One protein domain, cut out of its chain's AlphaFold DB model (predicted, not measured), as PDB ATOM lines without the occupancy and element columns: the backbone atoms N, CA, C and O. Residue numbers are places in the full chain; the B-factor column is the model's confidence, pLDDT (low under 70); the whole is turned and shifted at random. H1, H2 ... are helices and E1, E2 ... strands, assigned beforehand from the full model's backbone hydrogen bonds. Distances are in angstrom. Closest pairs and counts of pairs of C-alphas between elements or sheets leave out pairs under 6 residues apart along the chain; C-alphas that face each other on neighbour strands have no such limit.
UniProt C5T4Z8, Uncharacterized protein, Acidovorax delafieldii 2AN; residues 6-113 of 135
ATOM      1  N   ASP A   6      65.325  33.175 -51.600       97.56
ATOM      2  CA  ASP A   6      65.423  33.422 -53.047       97.56
ATOM      3  C   ASP A   6      64.091  33.164 -53.762       97.56
ATOM      4  O   ASP A   6      63.726  33.838 -54.726       97.56
ATOM      5  N   ARG A   7      63.317  32.169 -53.302       97.12
ATOM      6  CA  ARG A   7      61.967  31.958 -53.834       97.12
ATOM      7  C   ARG A   7      61.053  33.116 -53.455       97.12
ATOM      8  O   ARG A   7      60.290  33.557 -54.308       97.12
ATOM      9  N   LEU A   8      61.128  33.596 -52.215       97.56
ATOM     10  CA  LEU A   8      60.360  34.759 -51.776       97.56
ATOM     11  C   LEU A   8      60.684  35.994 -52.629       97.56
ATOM     12  O   LEU A   8      59.756  36.641 -53.100       97.56
ATOM     13  N   GLU A   9      61.960  36.275 -52.885       97.62
ATOM     14  CA  GLU A   9      62.403  37.396 -53.722       97.62
ATOM     15  C   GLU A   9      61.857  37.302 -55.153       97.62
ATOM     16  O   GLU A   9      61.259  38.249 -55.670       97.62
ATOM     17  N   ARG A  10      61.976  36.126 -55.785       97.94
ATOM     18  CA  ARG A  10      61.406  35.886 -57.123       97.94
ATOM     19  C   ARG A  10      59.893  36.071 -57.151       97.94
ATOM     20  O   ARG A  10      59.359  36.587 -58.125       97.94
ATOM     21  N   LEU A  11      59.185  35.645 -56.104       97.94
ATOM     22  CA  LEU A  11      57.740  35.851 -56.011       97.94
ATOM     23  C   LEU A  11      57.391  37.333 -55.799       97.94
ATOM     24  O   LEU A  11      56.453  37.844 -56.402       97.94
ATOM     25  N   ALA A  12      58.135  38.036 -54.950       97.62
ATOM     26  CA  ALA A  12      57.863  39.434 -54.639       97.62
ATOM     27  C   ALA A  12      58.148  40.365 -55.828       97.62
ATOM     28  O   ALA A  12      57.423  41.335 -56.025       97.62
ATOM     29  N   SER A  13      59.149  40.032 -56.647       97.25
ATOM     30  CA  SER A  13      59.500  40.780 -57.861       97.25
ATOM     31  C   SER A  13      58.570  40.515 -59.049       97.25
ATOM     32  O   SER A  13      58.396  41.400 -59.884       97.25
ATOM     33  N   ALA A  14      57.953  39.332 -59.143       97.94
ATOM     34  CA  ALA A  14      57.126  38.962 -60.296       97.94
ATOM     35  C   ALA A  14      55.607  39.085 -60.071       97.94
ATOM     36  O   ALA A  14      54.854  39.085 -61.046       97.94
ATOM     37  N   TRP A  15      55.132  39.214 -58.826       98.06
ATOM     38  CA  TRP A  15      53.701  39.338 -58.530       98.06
ATOM     39  C   TRP A  15      53.374  40.572 -57.681       98.06
ATOM     40  O   TRP A  15      54.093  40.896 -56.738       98.06
ATOM     41  N   PRO A  16      52.220  41.225 -57.923       97.69
ATOM     42  CA  PRO A  16      51.820  42.429 -57.188       97.69
ATOM     43  C   PRO A  16      51.449  42.152 -55.724       97.69
ATOM     44  O   PRO A  16      51.300  43.090 -54.934       97.69
ATOM     45  N   ARG A  17      51.246  40.879 -55.361       98.12
ATOM     46  CA  ARG A  17      50.942  40.440 -54.002       98.12
ATOM     47  C   ARG A  17      51.546  39.072 -53.717       98.12
ATOM     48  O   ARG A  17      51.390  38.158 -54.523       98.12
ATOM     49  N   VAL A  18      52.123  38.919 -52.528       97.81
ATOM     50  CA  VAL A  18      52.658  37.649 -52.026       97.81
ATOM     51  C   VAL A  18      52.104  37.348 -50.639       97.81
ATOM     52  O   VAL A  18      52.005  38.227 -49.782       97.81
ATOM     53  N   CYS A  19      51.751  36.084 -50.412       97.12
ATOM     54  CA  CYS A  19      51.325  35.593 -49.106       97.12
ATOM     55  C   CYS A  19      52.521  35.033 -48.328       97.12
ATOM     56  O   CYS A  19      53.290  34.228 -48.853       97.12
ATOM     57  N   ILE A  20      52.644  35.405 -47.057       96.62
ATOM     58  CA  ILE A  20      53.676  34.910 -46.147       96.62
ATOM     59  C   ILE A  20      52.992  34.117 -45.039       96.62
ATOM     60  O   ILE A  20      52.116  34.628 -44.349       96.62
ATOM     61  N   GLY A  21      53.399  32.861 -44.857       95.25
ATOM     62  CA  GLY A  21      52.817  31.977 -43.848       95.25
ATOM     63  C   GLY A  21      53.843  31.180 -43.062       95.25
ATOM     64  O   GLY A  21      54.872  30.752 -43.590       95.25
ATOM     65  N   SER A  22      53.528  30.950 -41.795       93.94
ATOM     66  CA  SER A  22      54.307  30.162 -40.837       93.94
ATOM     67  C   SER A  22      54.249  28.667 -41.150       93.94
ATOM     68  O   SER A  22      53.212  28.151 -41.558       93.94
ATOM     69  N   SER A  23      55.370  27.957 -41.000       94.12
ATOM     70  CA  SER A  23      55.479  26.526 -41.339       94.12
ATOM     71  C   SER A  23      56.816  25.932 -40.881       94.12
ATOM     72  O   SER A  23      57.806  26.666 -40.821       94.12
ATOM     73  N   GLY A  24      56.901  24.607 -40.726       94.38
ATOM     74  CA  GLY A  24      58.154  23.915 -40.391       94.38
ATOM     75  C   GLY A  24      58.723  24.404 -39.056       94.38
ATOM     76  O   GLY A  24      57.964  24.642 -38.120       94.38
ATOM     77  N   LYS A  25      60.038  24.654 -38.988       93.38
ATOM     78  CA  LYS A  25      60.693  25.216 -37.785       93.38
ATOM     79  C   LYS A  25      60.188  26.605 -37.360       93.38
ATOM     80  O   LYS A  25      60.504  27.056 -36.269       93.38
ATOM     81  N   PHE A  26      59.403  27.270 -38.206       94.50
ATOM     82  CA  PHE A  26      58.795  28.575 -37.945       94.50
ATOM     83  C   PHE A  26      57.264  28.481 -37.954       94.50
ATOM     84  O   PHE A  26      56.597  29.361 -38.487       94.50
ATOM     85  N   ALA A  27      56.684  27.370 -37.489       93.31
ATOM     86  CA  ALA A  27      55.229  27.200 -37.446       93.31
ATOM     87  C   ALA A  27      54.565  28.064 -36.358       93.31
ATOM     88  O   ALA A  27      53.464  28.571 -36.573       93.31
ATOM     89  N   SER A  28      55.245  28.262 -35.227       93.00
ATOM     90  CA  SER A  28      54.735  29.021 -34.083       93.00
ATOM     91  C   SER A  28      54.978  30.522 -34.257       93.00
ATOM     92  O   SER A  28      56.094  31.008 -34.066       93.00
ATOM     93  N   ILE A  29      53.919  31.245 -34.632       93.12
ATOM     94  CA  ILE A  29      53.910  32.710 -34.778       93.12
ATOM     95  C   ILE A  29      54.275  33.374 -33.444       93.12
ATOM     96  O   ILE A  29      53.883  32.887 -32.387       93.12
ATOM     97  N   GLY A  30      55.025  34.476 -33.499       91.94
ATOM     98  CA  GLY A  30      55.384  35.284 -32.329       91.94
ATOM     99  C   GLY A  30      56.592  34.784 -31.529       91.94
ATOM    100  O   GLY A  30      57.098  35.512 -30.682       91.94
ATOM    101  N   THR A  31      57.097  33.581 -31.812       93.06
ATOM    102  CA  THR A  31      58.340  33.076 -31.198       93.06
ATOM    103  C   THR A  31      59.568  33.825 -31.716       93.06
ATOM    104  O   THR A  31      59.573  34.289 -32.858       93.06
ATOM    105  N   ALA A  32      60.649  33.873 -30.931       92.44
ATOM    106  CA  ALA A  32      61.908  34.505 -31.346       92.44
ATOM    107  C   ALA A  32      62.448  33.939 -32.676       92.44
ATOM    108  O   ALA A  32      62.853  34.684 -33.568       92.44
ATOM    109  N   ALA A  33      62.379  32.614 -32.863       93.06
ATOM    110  CA  ALA A  33      62.782  31.967 -34.112       93.06
ATOM    111  C   ALA A  33      61.928  32.419 -35.310       93.06
ATOM    112  O   ALA A  33      62.451  32.635 -36.407       93.06
ATOM    113  N   TRP A  34      60.616  32.567 -35.110       95.69
ATOM    114  CA  TRP A  34      59.704  33.058 -36.139       95.69
ATOM    115  C   TRP A  34      59.966  34.527 -36.477       95.69
ATOM    116  O   TRP A  34      60.093  34.855 -37.656       95.69
ATOM    117  N   TRP A  35      60.125  35.381 -35.463       95.81
ATOM    118  CA  TRP A  35      60.455  36.796 -35.626       95.81
ATOM    119  C   TRP A  35      61.779  36.998 -36.363       95.81
ATOM    120  O   TRP A  35      61.835  37.768 -37.319       95.81
ATOM    121  N   GLY A  36      62.814  36.234 -36.006       95.06
ATOM    122  CA  GLY A  36      64.096  36.259 -36.706       95.06
ATOM    123  C   GLY A  36      63.965  35.878 -38.183       95.06
ATOM    124  O   GLY A  36      64.525  36.541 -39.054       95.06
ATOM    125  N   GLN A  37      63.174  34.851 -38.510       96.12
ATOM    126  CA  GLN A  37      62.928  34.505 -39.911       96.12
ATOM    127  C   GLN A  37      62.064  35.547 -40.627       96.12
ATOM    128  O   GLN A  37      62.276  35.786 -41.817       96.12
ATOM    129  N   MET A  38      61.116  36.179 -39.935       97.12
ATOM    130  CA  MET A  38      60.302  37.237 -40.518       97.12
ATOM    131  C   MET A  38      61.147  38.463 -40.845       97.12
ATOM    132  O   MET A  38      61.036  38.992 -41.942       97.12
ATOM    133  N   ALA A  39      62.067  38.846 -39.961       96.62
ATOM    134  CA  ALA A  39      63.020  39.920 -40.217       96.62
ATOM    135  C   ALA A  39      63.896  39.622 -41.442       96.62
ATOM    136  O   ALA A  39      64.065  40.477 -42.309       96.62
ATOM    137  N   ARG A  40      64.387  38.382 -41.581       96.81
ATOM    138  CA  ARG A  40      65.120  37.950 -42.784       96.81
ATOM    139  C   ARG A  40      64.264  38.040 -44.046       96.81
ATOM    140  O   ARG A  40      64.761  38.471 -45.076       96.81
ATOM    141  N   ALA A  41      62.993  37.649 -43.970       97.44
ATOM    142  CA  ALA A  41      62.056  37.782 -45.080       97.44
ATOM    143  C   ALA A  41      61.804  39.256 -45.432       97.44
ATOM    144  O   ALA A  41      61.855  39.613 -46.604       97.44
ATOM    145  N   MET A  42      61.594  40.123 -44.436       97.69
ATOM    146  CA  MET A  42      61.366  41.553 -44.650       97.69
ATOM    147  C   MET A  42      62.595  42.246 -45.242       97.69
ATOM    148  O   MET A  42      62.428  43.069 -46.131       97.69
ATOM    149  N   ARG A  43      63.821  41.861 -44.852       97.12
ATOM    150  CA  ARG A  43      65.059  42.353 -45.490       97.12
ATOM    151  C   ARG A  43      65.163  42.016 -46.977       97.12
ATOM    152  O   ARG A  43      65.901  42.694 -47.674       97.12
ATOM    153  N   VAL A  44      64.480  40.970 -47.438       97.31
ATOM    154  CA  VAL A  44      64.477  40.554 -48.848       97.31
ATOM    155  C   VAL A  44      63.407  41.294 -49.643       97.31
ATOM    156  O   VAL A  44      63.624  41.623 -50.800       97.31
ATOM    157  N   VAL A  45      62.241  41.545 -49.039       97.44
ATOM    158  CA  VAL A  45      61.084  42.111 -49.758       97.44
ATOM    159  C   VAL A  45      60.865  43.602 -49.522       97.44
ATOM    160  O   VAL A  45      59.985  44.171 -50.165       97.44
ATOM    161  N   CYS A  46      61.602  44.228 -48.604       97.88
ATOM    162  CA  CYS A  46      61.527  45.662 -48.330       97.88
ATOM    163  C   CYS A  46      62.801  46.387 -48.775       97.88
ATOM    164  O   CYS A  46      63.894  45.832 -48.681       97.88
ATOM    165  N   ASP A  47      62.643  47.637 -49.212       96.75
ATOM    166  CA  ASP A  47      63.755  48.549 -49.495       96.75
ATOM    167  C   ASP A  47      64.444  49.052 -48.206       96.75
ATOM    168  O   ASP A  47      64.051  48.713 -47.083       96.75
ATOM    169  N   ASP A  48      65.475  49.887 -48.360       96.94
ATOM    170  CA  ASP A  48      66.229  50.460 -47.234       96.94
ATOM    171  C   ASP A  48      65.411  51.438 -46.370       96.94
ATOM    172  O   ASP A  48      65.767  51.695 -45.223       96.94
ATOM    173  N   ASP A  49      64.274  51.918 -46.874       97.19
ATOM    174  CA  ASP A  49      63.301  52.720 -46.128       97.19
ATOM    175  C   ASP A  49      62.199  51.852 -45.482       97.19
ATOM    176  O   ASP A  49      61.260  52.379 -44.870       97.19
ATOM    177  N   GLY A  50      62.269  50.526 -45.634       97.31
ATOM    178  CA  GLY A  50      61.317  49.561 -45.094       97.31
ATOM    179  C   GLY A  50      60.023  49.431 -45.900       97.31
ATOM    180  O   GLY A  50      59.061  48.840 -45.404       97.31
ATOM    181  N   ARG A  51      59.938  49.976 -47.118       97.81
ATOM    182  CA  ARG A  51      58.752  49.831 -47.976       97.81
ATOM    183  C   ARG A  51      58.771  48.472 -48.670       97.81
ATOM    184  O   ARG A  51      59.764  48.146 -49.318       97.81
ATOM    185  N   PRO A  52      57.683  47.692 -48.600       97.62
ATOM    186  CA  PRO A  52      57.617  46.422 -49.301       97.62
ATOM    187  C   PRO A  52      57.507  46.645 -50.816       97.62
ATOM    188  O   PRO A  52      56.747  47.496 -51.279       97.62
ATOM    189  N   MET A  53      58.225  45.841 -51.599       96.88
ATOM    190  CA  MET A  53      58.244  45.930 -53.064       96.88
ATOM    191  C   MET A  53      56.933  45.465 -53.720       96.88
ATOM    192  O   MET A  53      56.646  45.803 -54.865       96.88
ATOM    193  N   CYS A  54      56.111  44.704 -52.991       98.00
ATOM    194  CA  CYS A  54      54.771  44.296 -53.403       98.00
ATOM    195  C   CYS A  54      53.828  44.205 -52.193       98.00
ATOM    196  O   CYS A  54      54.242  44.320 -51.040       98.00
ATOM    197  N   LYS A  55      52.525  43.998 -52.424       98.38
ATOM    198  CA  LYS A  55      51.562  43.861 -51.323       98.38
ATOM    199  C   LYS A  55      51.816  42.557 -50.566       98.38
ATOM    200  O   LYS A  55      51.731  41.479 -51.143       98.38
ATOM    201  N   LEU A  56      52.023  42.635 -49.259       98.31
ATOM    202  CA  LEU A  56      52.209  41.444 -48.432       98.31
ATOM    203  C   LEU A  56      50.890  41.026 -47.776       98.31
ATOM    204  O   LEU A  56      50.155  41.869 -47.259       98.31
ATOM    205  N   HIS A  57      50.589  39.729 -47.803       98.12
ATOM    206  CA  HIS A  57      49.462  39.148 -47.078       98.12
ATOM    207  C   HIS A  57      49.945  38.174 -45.996       98.12
ATOM    208  O   HIS A  57      50.605  37.185 -46.314       98.12
ATOM    209  N   GLY A  58      49.629  38.442 -44.729       97.06
ATOM    210  CA  GLY A  58      50.040  37.604 -43.598       97.06
ATOM    211  C   GLY A  58      49.052  36.469 -43.317       97.06
ATOM    212  O   GLY A  58      47.928  36.727 -42.891       97.06
ATOM    213  N   LEU A  59      49.481  35.217 -43.502       95.56
ATOM    214  CA  LEU A  59      48.648  34.036 -43.270       95.56
ATOM    215  C   LEU A  59      48.575  33.684 -41.779       95.56
ATOM    216  O   LEU A  59      49.582  33.288 -41.185       95.56
ATOM    217  N   ARG A  60      47.373  33.739 -41.198       92.38
ATOM    218  CA  ARG A  60      47.075  33.560 -39.763       92.38
ATOM    219  C   ARG A  60      47.712  34.615 -38.854       92.38
ATOM    220  O   ARG A  60      48.001  34.327 -37.696       92.38
ATOM    221  N   MET A  61      47.928  35.824 -39.368       94.50
ATOM    222  CA  MET A  61      48.677  36.895 -38.697       94.50
ATOM    223  C   MET A  61      47.814  38.089 -38.270       94.50
ATOM    224  O   MET A  61      48.360  39.124 -37.917       94.50
ATOM    225  N   LEU A  62      46.482  37.963 -38.244       93.25
ATOM    226  CA  LEU A  62      45.567  39.040 -37.815       93.25
ATOM    227  C   LEU A  62      45.546  39.299 -36.286       93.25
ATOM    228  O   LEU A  62      44.588  39.855 -35.754       93.25
ATOM    229  N   ASP A  63      46.576  38.864 -35.563       91.50
ATOM    230  CA  ASP A  63      46.805  39.260 -34.172       91.50
ATOM    231  C   ASP A  63      47.464  40.650 -34.160       91.50
ATOM    232  O   ASP A  63      48.505  40.814 -34.806       91.50
ATOM    233  N   PRO A  64      46.908  41.654 -33.459       91.50
ATOM    234  CA  PRO A  64      47.502  42.980 -33.425       91.50
ATOM    235  C   PRO A  64      48.922  43.044 -32.864       91.50
ATOM    236  O   PRO A  64      49.671  43.918 -33.282       91.50
ATOM    237  N   ALA A  65      49.349  42.103 -32.017       90.56
ATOM    238  CA  ALA A  65      50.749  42.016 -31.591       90.56
ATOM    239  C   ALA A  65      51.699  41.607 -32.739       90.56
ATOM    240  O   ALA A  65      52.914  41.748 -32.630       90.56
ATOM    241  N   ILE A  66      51.146  41.092 -33.841       94.06
ATOM    242  CA  ILE A  66      51.880  40.616 -35.010       94.06
ATOM    243  C   ILE A  66      51.767  41.605 -36.172       94.06
ATOM    244  O   ILE A  66      52.785  42.099 -36.655       94.06
ATOM    245  N   PHE A  67      50.552  41.902 -36.651       94.50
ATOM    246  CA  PHE A  67      50.399  42.680 -37.888       94.50
ATOM    247  C   PHE A  67      50.721  44.166 -37.727       94.50
ATOM    248  O   PHE A  67      51.002  44.818 -38.726       94.50
ATOM    249  N   THR A  68      50.722  44.713 -36.509       95.06
ATOM    250  CA  THR A  68      51.117  46.116 -36.286       95.06
ATOM    251  C   THR A  68      52.638  46.316 -36.296       95.06
ATOM    252  O   THR A  68      53.105  47.449 -36.358       95.06
ATOM    253  N   ALA A  69      53.425  45.233 -36.309       95.50
ATOM    254  CA  ALA A  69      54.884  45.285 -36.417       95.50
ATOM    255  C   ALA A  69      55.406  45.080 -37.855       95.50
ATOM    256  O   ALA A  69      56.583  45.313 -38.127       95.50
ATOM    257  N   LEU A  70      54.559  44.618 -38.781       96.56
ATOM    258  CA  LEU A  70      54.959  44.193 -40.126       96.56
ATOM    259  C   LEU A  70      54.129  44.918 -41.189       96.56
ATOM    260  O   LEU A  70      52.929  45.088 -40.987       96.56
ATOM    261  N   PRO A  71      54.705  45.297 -42.345       97.19
ATOM    262  CA  PRO A  71      54.005  46.087 -43.354       97.19
ATOM    263  C   PRO A  71      53.069  45.237 -44.228       97.19
ATOM    264  O   PRO A  71      53.195  45.168 -45.454       97.19
ATOM    265  N   PHE A  72      52.127  44.538 -43.599       97.50
ATOM    266  CA  PHE A  72      51.124  43.754 -44.303       97.50
ATOM    267  C   PHE A  72      50.061  44.657 -44.924       97.50
ATOM    268  O   PHE A  72      49.416  45.453 -44.253       97.50
ATOM    269  N   ALA A  73      49.799  44.459 -46.214       97.56
ATOM    270  CA  ALA A  73      48.663  45.083 -46.887       97.56
ATOM    271  C   ALA A  73      47.324  44.443 -46.476       97.56
ATOM    272  O   ALA A  73      46.263  44.998 -46.739       97.56
ATOM    273  N   SER A  74      47.361  43.221 -45.939       96.69
ATOM    274  CA  SER A  74      46.217  42.510 -45.356       96.69
ATOM    275  C   SER A  74      46.719  41.292 -44.580       96.69
ATOM    276  O   SER A  74      47.811  40.799 -44.850       96.69
ATOM    277  N   ALA A  75      45.919  40.758 -43.669       95.81
ATOM    278  CA  ALA A  75      46.188  39.479 -43.022       95.81
ATOM    279  C   ALA A  75      44.872  38.727 -42.817       95.81
ATOM    280  O   ALA A  75      43.795  39.322 -42.878       95.81
ATOM    281  N   ASP A  76      44.952  37.425 -42.589       93.44
ATOM    282  CA  ASP A  76      43.814  36.617 -42.172       93.44
ATOM    283  C   ASP A  76      44.092  35.942 -40.823       93.44
ATOM    284  O   ASP A  76      45.209  35.931 -40.297       93.44
ATOM    285  N   SER A  77      43.043  35.422 -40.196       85.19
ATOM    286  CA  SER A  77      43.144  34.577 -39.010       85.19
ATOM    287  C   SER A  77      41.874  33.756 -38.859       85.19
ATOM    288  O   SER A  77      40.822  34.085 -39.399       85.19
ATOM    289  N   THR A  78      41.959  32.689 -38.071       83.50
ATOM    290  CA  THR A  78      40.802  31.890 -37.651       83.50
ATOM    291  C   THR A  78      40.323  32.259 -36.244       83.50
ATOM    292  O   THR A  78      39.481  31.557 -35.690       83.50
ATOM    293  N   ASN A  79      40.853  33.341 -35.655       83.69
ATOM    294  CA  ASN A  79      40.606  33.740 -34.265       83.69
ATOM    295  C   ASN A  79      39.112  33.910 -33.944       83.69
ATOM    296  O   ASN A  79      38.609  33.274 -33.022       83.69
ATOM    297  N   ILE A  80      38.388  34.708 -34.740       83.88
ATOM    298  CA  ILE A  80      36.950  34.948 -34.526       83.88
ATOM    299  C   ILE A  80      36.176  33.626 -34.589       83.88
ATOM    300  O   ILE A  80      35.471  33.285 -33.647       83.88
ATOM    301  N   GLY A  81      36.355  32.844 -35.658       84.00
ATOM    302  CA  GLY A  81      35.638  31.577 -35.837       84.00
ATOM    303  C   GLY A  81      35.926  30.544 -34.743       84.00
ATOM    304  O   GLY A  81      35.020  29.814 -34.351       84.00
ATOM    305  N   ARG A  82      37.159  30.498 -34.216       84.25
ATOM    306  CA  ARG A  82      37.532  29.573 -33.134       84.25
ATOM    307  C   ARG A  82      37.008  29.996 -31.762       84.25
ATOM    308  O   ARG A  82      36.640  29.125 -30.984       84.25
ATOM    309  N   ASN A  83      36.958  31.297 -31.471       82.25
ATOM    310  CA  ASN A  83      36.726  31.787 -30.107       82.25
ATOM    311  C   ASN A  83      35.326  32.371 -29.862       82.25
ATOM    312  O   ASN A  83      34.885  32.432 -28.716       82.25
ATOM    313  N   VAL A  84      34.578  32.747 -30.906       85.12
ATOM    314  CA  VAL A  84      33.247  33.370 -30.757       85.12
ATOM    315  C   VAL A  84      32.241  32.494 -29.991       85.12
ATOM    316  O   VAL A  84      31.378  33.009 -29.280       85.12
ATOM    317  N   GLY A  85      32.362  31.167 -30.118       80.69
ATOM    318  CA  GLY A  85      31.480  30.184 -29.483       80.69
ATOM    319  C   GLY A  85      31.956  29.655 -28.130       80.69
ATOM    320  O   GLY A  85      31.288  28.797 -27.563       80.69
ATOM    321  N   ILE A  86      33.098  30.118 -27.614       81.38
ATOM    322  CA  ILE A  86      33.600  29.693 -26.303       81.38
ATOM    323  C   ILE A  86      32.905  30.548 -25.242       81.38
ATOM    324  O   ILE A  86      33.464  31.530 -24.770       81.38
ATOM    325  N   ASP A  87      31.669  30.197 -24.882       73.75
ATOM    326  CA  ASP A  87      30.825  30.989 -23.967       73.75
ATOM    327  C   ASP A  87      31.516  31.308 -22.634       73.75
ATOM    328  O   ASP A  87      31.370  32.402 -22.096       73.75
ATOM    329  N   GLN A  88      32.341  30.385 -22.133       78.25
ATOM    330  CA  GLN A  88      33.100  30.578 -20.896       78.25
ATOM    331  C   GLN A  88      34.148  31.697 -20.973       78.25
ATOM    332  O   GLN A  88      34.621  32.123 -19.923       78.25
ATOM    333  N   ALA A  89      34.528  32.142 -22.172       77.44
ATOM    334  CA  ALA A  89      35.472  33.232 -22.409       77.44
ATOM    335  C   ALA A  89      34.802  34.613 -22.468       77.44
ATOM    336  O   ALA A  89      35.481  35.578 -22.778       77.44
ATOM    337  N   TRP A  90      33.486  34.693 -22.258       81.94
ATOM    338  CA  TRP A  90      32.714  35.929 -22.345       81.94
ATOM    339  C   TRP A  90      32.058  36.231 -20.996       81.94
ATOM    340  O   TRP A  90      30.864  35.988 -20.798       81.94
ATOM    341  N   ARG A  91      32.839  36.725 -20.034       82.38
ATOM    342  CA  ARG A  91      32.379  36.976 -18.659       82.38
ATOM    343  C   ARG A  91      32.262  38.477 -18.378       82.38
ATOM    344  O   ARG A  91      32.964  39.292 -18.964       82.38
ATOM    345  N   GLY A  92      31.397  38.843 -17.431       84.69
ATOM    346  CA  GLY A  92      31.263  40.219 -16.939       84.69
ATOM    347  C   GLY A  92      29.858  40.803 -17.078       84.69
ATOM    348  O   GLY A  92      28.917  40.134 -17.494       84.69
ATOM    349  N   THR A  93      29.718  42.071 -16.685       84.75
ATOM    350  CA  THR A  93      28.424  42.768 -16.583       84.75
ATOM    351  C   THR A  93      27.771  43.034 -17.943       84.75
ATOM    352  O   THR A  93      26.548  43.038 -18.037       84.75
ATOM    353  N   TYR A  94      28.568  43.230 -18.997       84.94
ATOM    354  CA  TYR A  94      28.094  43.627 -20.330       84.94
ATOM    355  C   TYR A  94      28.582  42.671 -21.422       84.94
ATOM    356  O   TYR A  94      29.130  43.084 -22.445       84.94
ATOM    357  N   THR A  95      28.402  41.372 -21.196       86.88
ATOM    358  CA  THR A  95      28.728  40.355 -22.196       86.88
ATOM    359  C   THR A  95      27.770  40.438 -23.393       86.88
ATOM    360  O   THR A  95      26.553  40.393 -23.195       86.88
ATOM    361  N   PRO A  96      28.271  40.478 -24.645       88.94
ATOM    362  CA  PRO A  96      27.405  40.443 -25.812       88.94
ATOM    363  C   PRO A  96      26.621  39.115 -25.870       88.94
ATOM    364  O   PRO A  96      27.233  38.037 -25.824       88.94
ATOM    365  N   PRO A  97      25.280  39.165 -25.979       86.38
ATOM    366  CA  PRO A  97      24.427  37.987 -25.811       86.38
ATOM    367  C   PRO A  97      24.410  37.065 -27.037       86.38
ATOM    368  O   PRO A  97      24.086  35.889 -26.906       86.38
ATOM    369  N   THR A  98      24.760  37.571 -28.225       89.88
ATOM    370  CA  THR A  98      24.727  36.803 -29.479       89.88
ATOM    371  C   THR A  98      26.125  36.576 -30.046       89.88
ATOM    372  O   THR A  98      27.048  37.366 -29.824       89.88
ATOM    373  N   LYS A  99      26.293  35.499 -30.825       88.56
ATOM    374  CA  LYS A  99      27.561  35.205 -31.516       88.56
ATOM    375  C   LYS A  99      27.920  36.309 -32.507       88.56
ATOM    376  O   LYS A  99      29.087  36.654 -32.649       88.56
ATOM    377  N   GLU A 100      26.920  36.901 -33.144       90.94
ATOM    378  CA  GLU A 100      27.071  37.997 -34.093       90.94
ATOM    379  C   GLU A 100      27.638  39.237 -33.393       90.94
ATOM    380  O   GLU A 100      28.617  39.810 -33.870       90.94
ATOM    381  N   ALA A 101      27.094  39.605 -32.227       91.81
ATOM    382  CA  ALA A 101      27.581  40.742 -31.448       91.81
ATOM    383  C   ALA A 101      29.009  40.505 -30.928       91.81
ATOM    384  O   ALA A 101      29.864  41.385 -31.006       91.81
ATOM    385  N   ARG A 102      29.316  39.286 -30.474       91.25
ATOM    386  CA  ARG A 102      30.679  38.890 -30.082       91.25
ATOM    387  C   ARG A 102      31.665  38.998 -31.243       91.25
ATOM    388  O   ARG A 102      32.740  39.576 -31.092       91.25
ATOM    389  N   ALA A 103      31.290  38.500 -32.420       91.06
ATOM    390  CA  ALA A 103      32.104  38.615 -33.625       91.06
ATOM    391  C   ALA A 103      32.314  40.080 -34.040       91.06
ATOM    392  O   ALA A 103      33.416  40.434 -34.457       91.06
ATOM    393  N   GLN A 104      31.293  40.934 -33.896       92.75
ATOM    394  CA  GLN A 104      31.408  42.375 -34.130       92.75
ATOM    395  C   GLN A 104      32.407  43.025 -33.170       92.75
ATOM    396  O   GLN A 104      33.277  43.756 -33.634       92.75
ATOM    397  N   VAL A 105      32.353  42.716 -31.870       90.94
ATOM    398  CA  VAL A 105      33.313  43.231 -30.874       90.94
ATOM    399  C   VAL A 105      34.741  42.789 -31.197       90.94
ATOM    400  O   VAL A 105      35.652  43.617 -31.240       90.94
ATOM    401  N   MET A 106      34.952  41.498 -31.483       89.94
ATOM    402  CA  MET A 106      36.279  40.988 -31.851       89.94
ATOM    403  C   MET A 106      36.807  41.646 -33.129       89.94
ATOM    404  O   MET A 106      37.981  42.009 -33.186       89.94
ATOM    405  N   ARG A 107      35.950  41.817 -34.144       91.06
ATOM    406  CA  ARG A 107      36.309  42.493 -35.394       91.06
ATOM    407  C   ARG A 107      36.664  43.952 -35.137       91.06
ATOM    408  O   ARG A 107      37.725  44.377 -35.564       91.06
ATOM    409  N   ALA A 108      35.839  44.688 -34.398       92.06
ATOM    410  CA  ALA A 108      36.090  46.093 -34.086       92.06
ATOM    411  C   ALA A 108      37.453  46.299 -33.404       92.06
ATOM    412  O   ALA A 108      38.161  47.237 -33.744       92.06
ATOM    413  N   ARG A 109      37.860  45.390 -32.508       90.00
ATOM    414  CA  ARG A 109      39.179  45.427 -31.850       90.00
ATOM    415  C   ARG A 109      40.358  45.184 -32.802       90.00
ATOM    416  O   ARG A 109      41.457  45.673 -32.550       90.00
ATOM    417  N   ILE A 110      40.158  44.373 -33.838       90.88
ATOM    418  CA  ILE A 110      41.173  44.109 -34.864       90.88
ATOM    419  C   ILE A 110      41.262  45.310 -35.808       90.88
ATOM    420  O   ILE A 110      42.344  45.851 -36.001       90.88
ATOM    421  N   GLU A 111      40.121  45.749 -36.341       91.75
ATOM    422  CA  GLU A 111      40.020  46.839 -37.321       91.75
ATOM    423  C   GLU A 111      40.350  48.217 -36.721       91.75
ATOM    424  O   GLU A 111      40.627  49.163 -37.453       91.75
ATOM    425  N   SER A 112      40.348  48.359 -35.389       94.62
ATOM    426  CA  SER A 112      40.810  49.583 -34.720       94.62
ATOM    427  C   SER A 112      42.327  49.776 -34.789       94.62
ATOM    428  O   SER A 112      42.835  50.793 -34.318       94.62
ATOM    429  N   GLN A 113      43.060  48.806 -35.340       94.62
ATOM    430  CA  GLN A 113      44.507  48.834 -35.500       94.62
ATOM    431  C   GLN A 113      44.873  48.637 -36.968       94.62
ATOM    432  O   GLN A 113      44.241  47.868 -37.683       94.62
TER     433      GLN A 113
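AT A GLANCE: This is residues 6 to 113 of the 135 residues of an uncharacterized protein of Acidovorax delafieldii 2AN (UniProt C5T4Z8). A small three-stranded parallel sheet, E1, E2 and E3, with H1, H2 and H3 around it makes the body, and a long arm leaves it after E3. The arm runs out through H4, turns in the unnamed residues 84 to 98, and folds back through H5, whose Ile 110 comes near H3. The printed part has 108 residues, with five named helices and three named strands in the order H1 E1 H2 E2 H3 E3 H4 H5; the sheet order is E1 E2 E3, and the class is mixed, helices and strands. The whole is loose, with a radius of gyration of the C-alphas of 16.6 A, and elongated, spanning 51 by 26 by 21 A.

IN THESE COORDINATES: Find C-alpha 6 at (65.423, 33.422, -53.047); from there H1 runs through residues 6 to 14, 12.3 A long. E1 follows at residues 17 to 21, 13.4 A. Look for C-alpha 32 at (61.908, 34.505, -31.346), where H2, residues 32 to 45, begins its 19.9 A. Next come E2, residues 55 to 59, 13.0 A; H3, residues 64 to 67, 5.3 A; E3, residues 72 to 75, 6.7 A; and H4, residues 79 to 83, 6.0 A. H5, residues 99 to 111, runs 18.0 A and ends at C-alpha 111 at (40.020, 46.839, -37.321).

HOW THE PARTS SIT: Begin at the sheet, where E1 and E2 are parallel at 25 degrees, with N 20 and O 57 2.8 A apart, within hydrogen-bond range. E2, the inner strand, is also parallel to E3 at 26 degrees, with N 73 and O 56 within range at 2.8 A. E1, H2, E2 and E2, H3, E3 are strand-helix-strand units, two parallel neighbour strands with a helix between, each with a right-handed crossover. H1 is on the sheet over E1, along the strands at 8 degrees on the local plane. H1 and H2 touch at a steep tilt of 43 degrees, the same way; H2 does so with residues 41 to 45 alone, and the closest C-alphas, of Glu 9 and Val 44, are 6.2 A apart. H2 only grazes the sheet with residues 38 to 45, and H3 with residues 66 to 67. H4 and H5 are not on the sheet; they only just touch, with 3 pairs of C-alphas within 8 A, the closest those of Ile 80 and Ala 103 at 6.1 A. H3 and H5 are close but not clearly touching, the C-alphas of Pro 64 and Ile 110 being 6.6 A apart. In H1, H2, H4 and H5 every O i to N i+4 pair is within hydrogen-bond range; H3 is too short for one, and its one O i to N i+3 pair is not within range.

THE WHOLE: The C-alphas farthest apart, of Asp 6 and Thr 93, are 52.8 A apart. The printed part has no cut, and the link from H4 to H5 is long, with 15 residues. The mean pLDDT of the printed part is 92.8, and no printed residue is under 70.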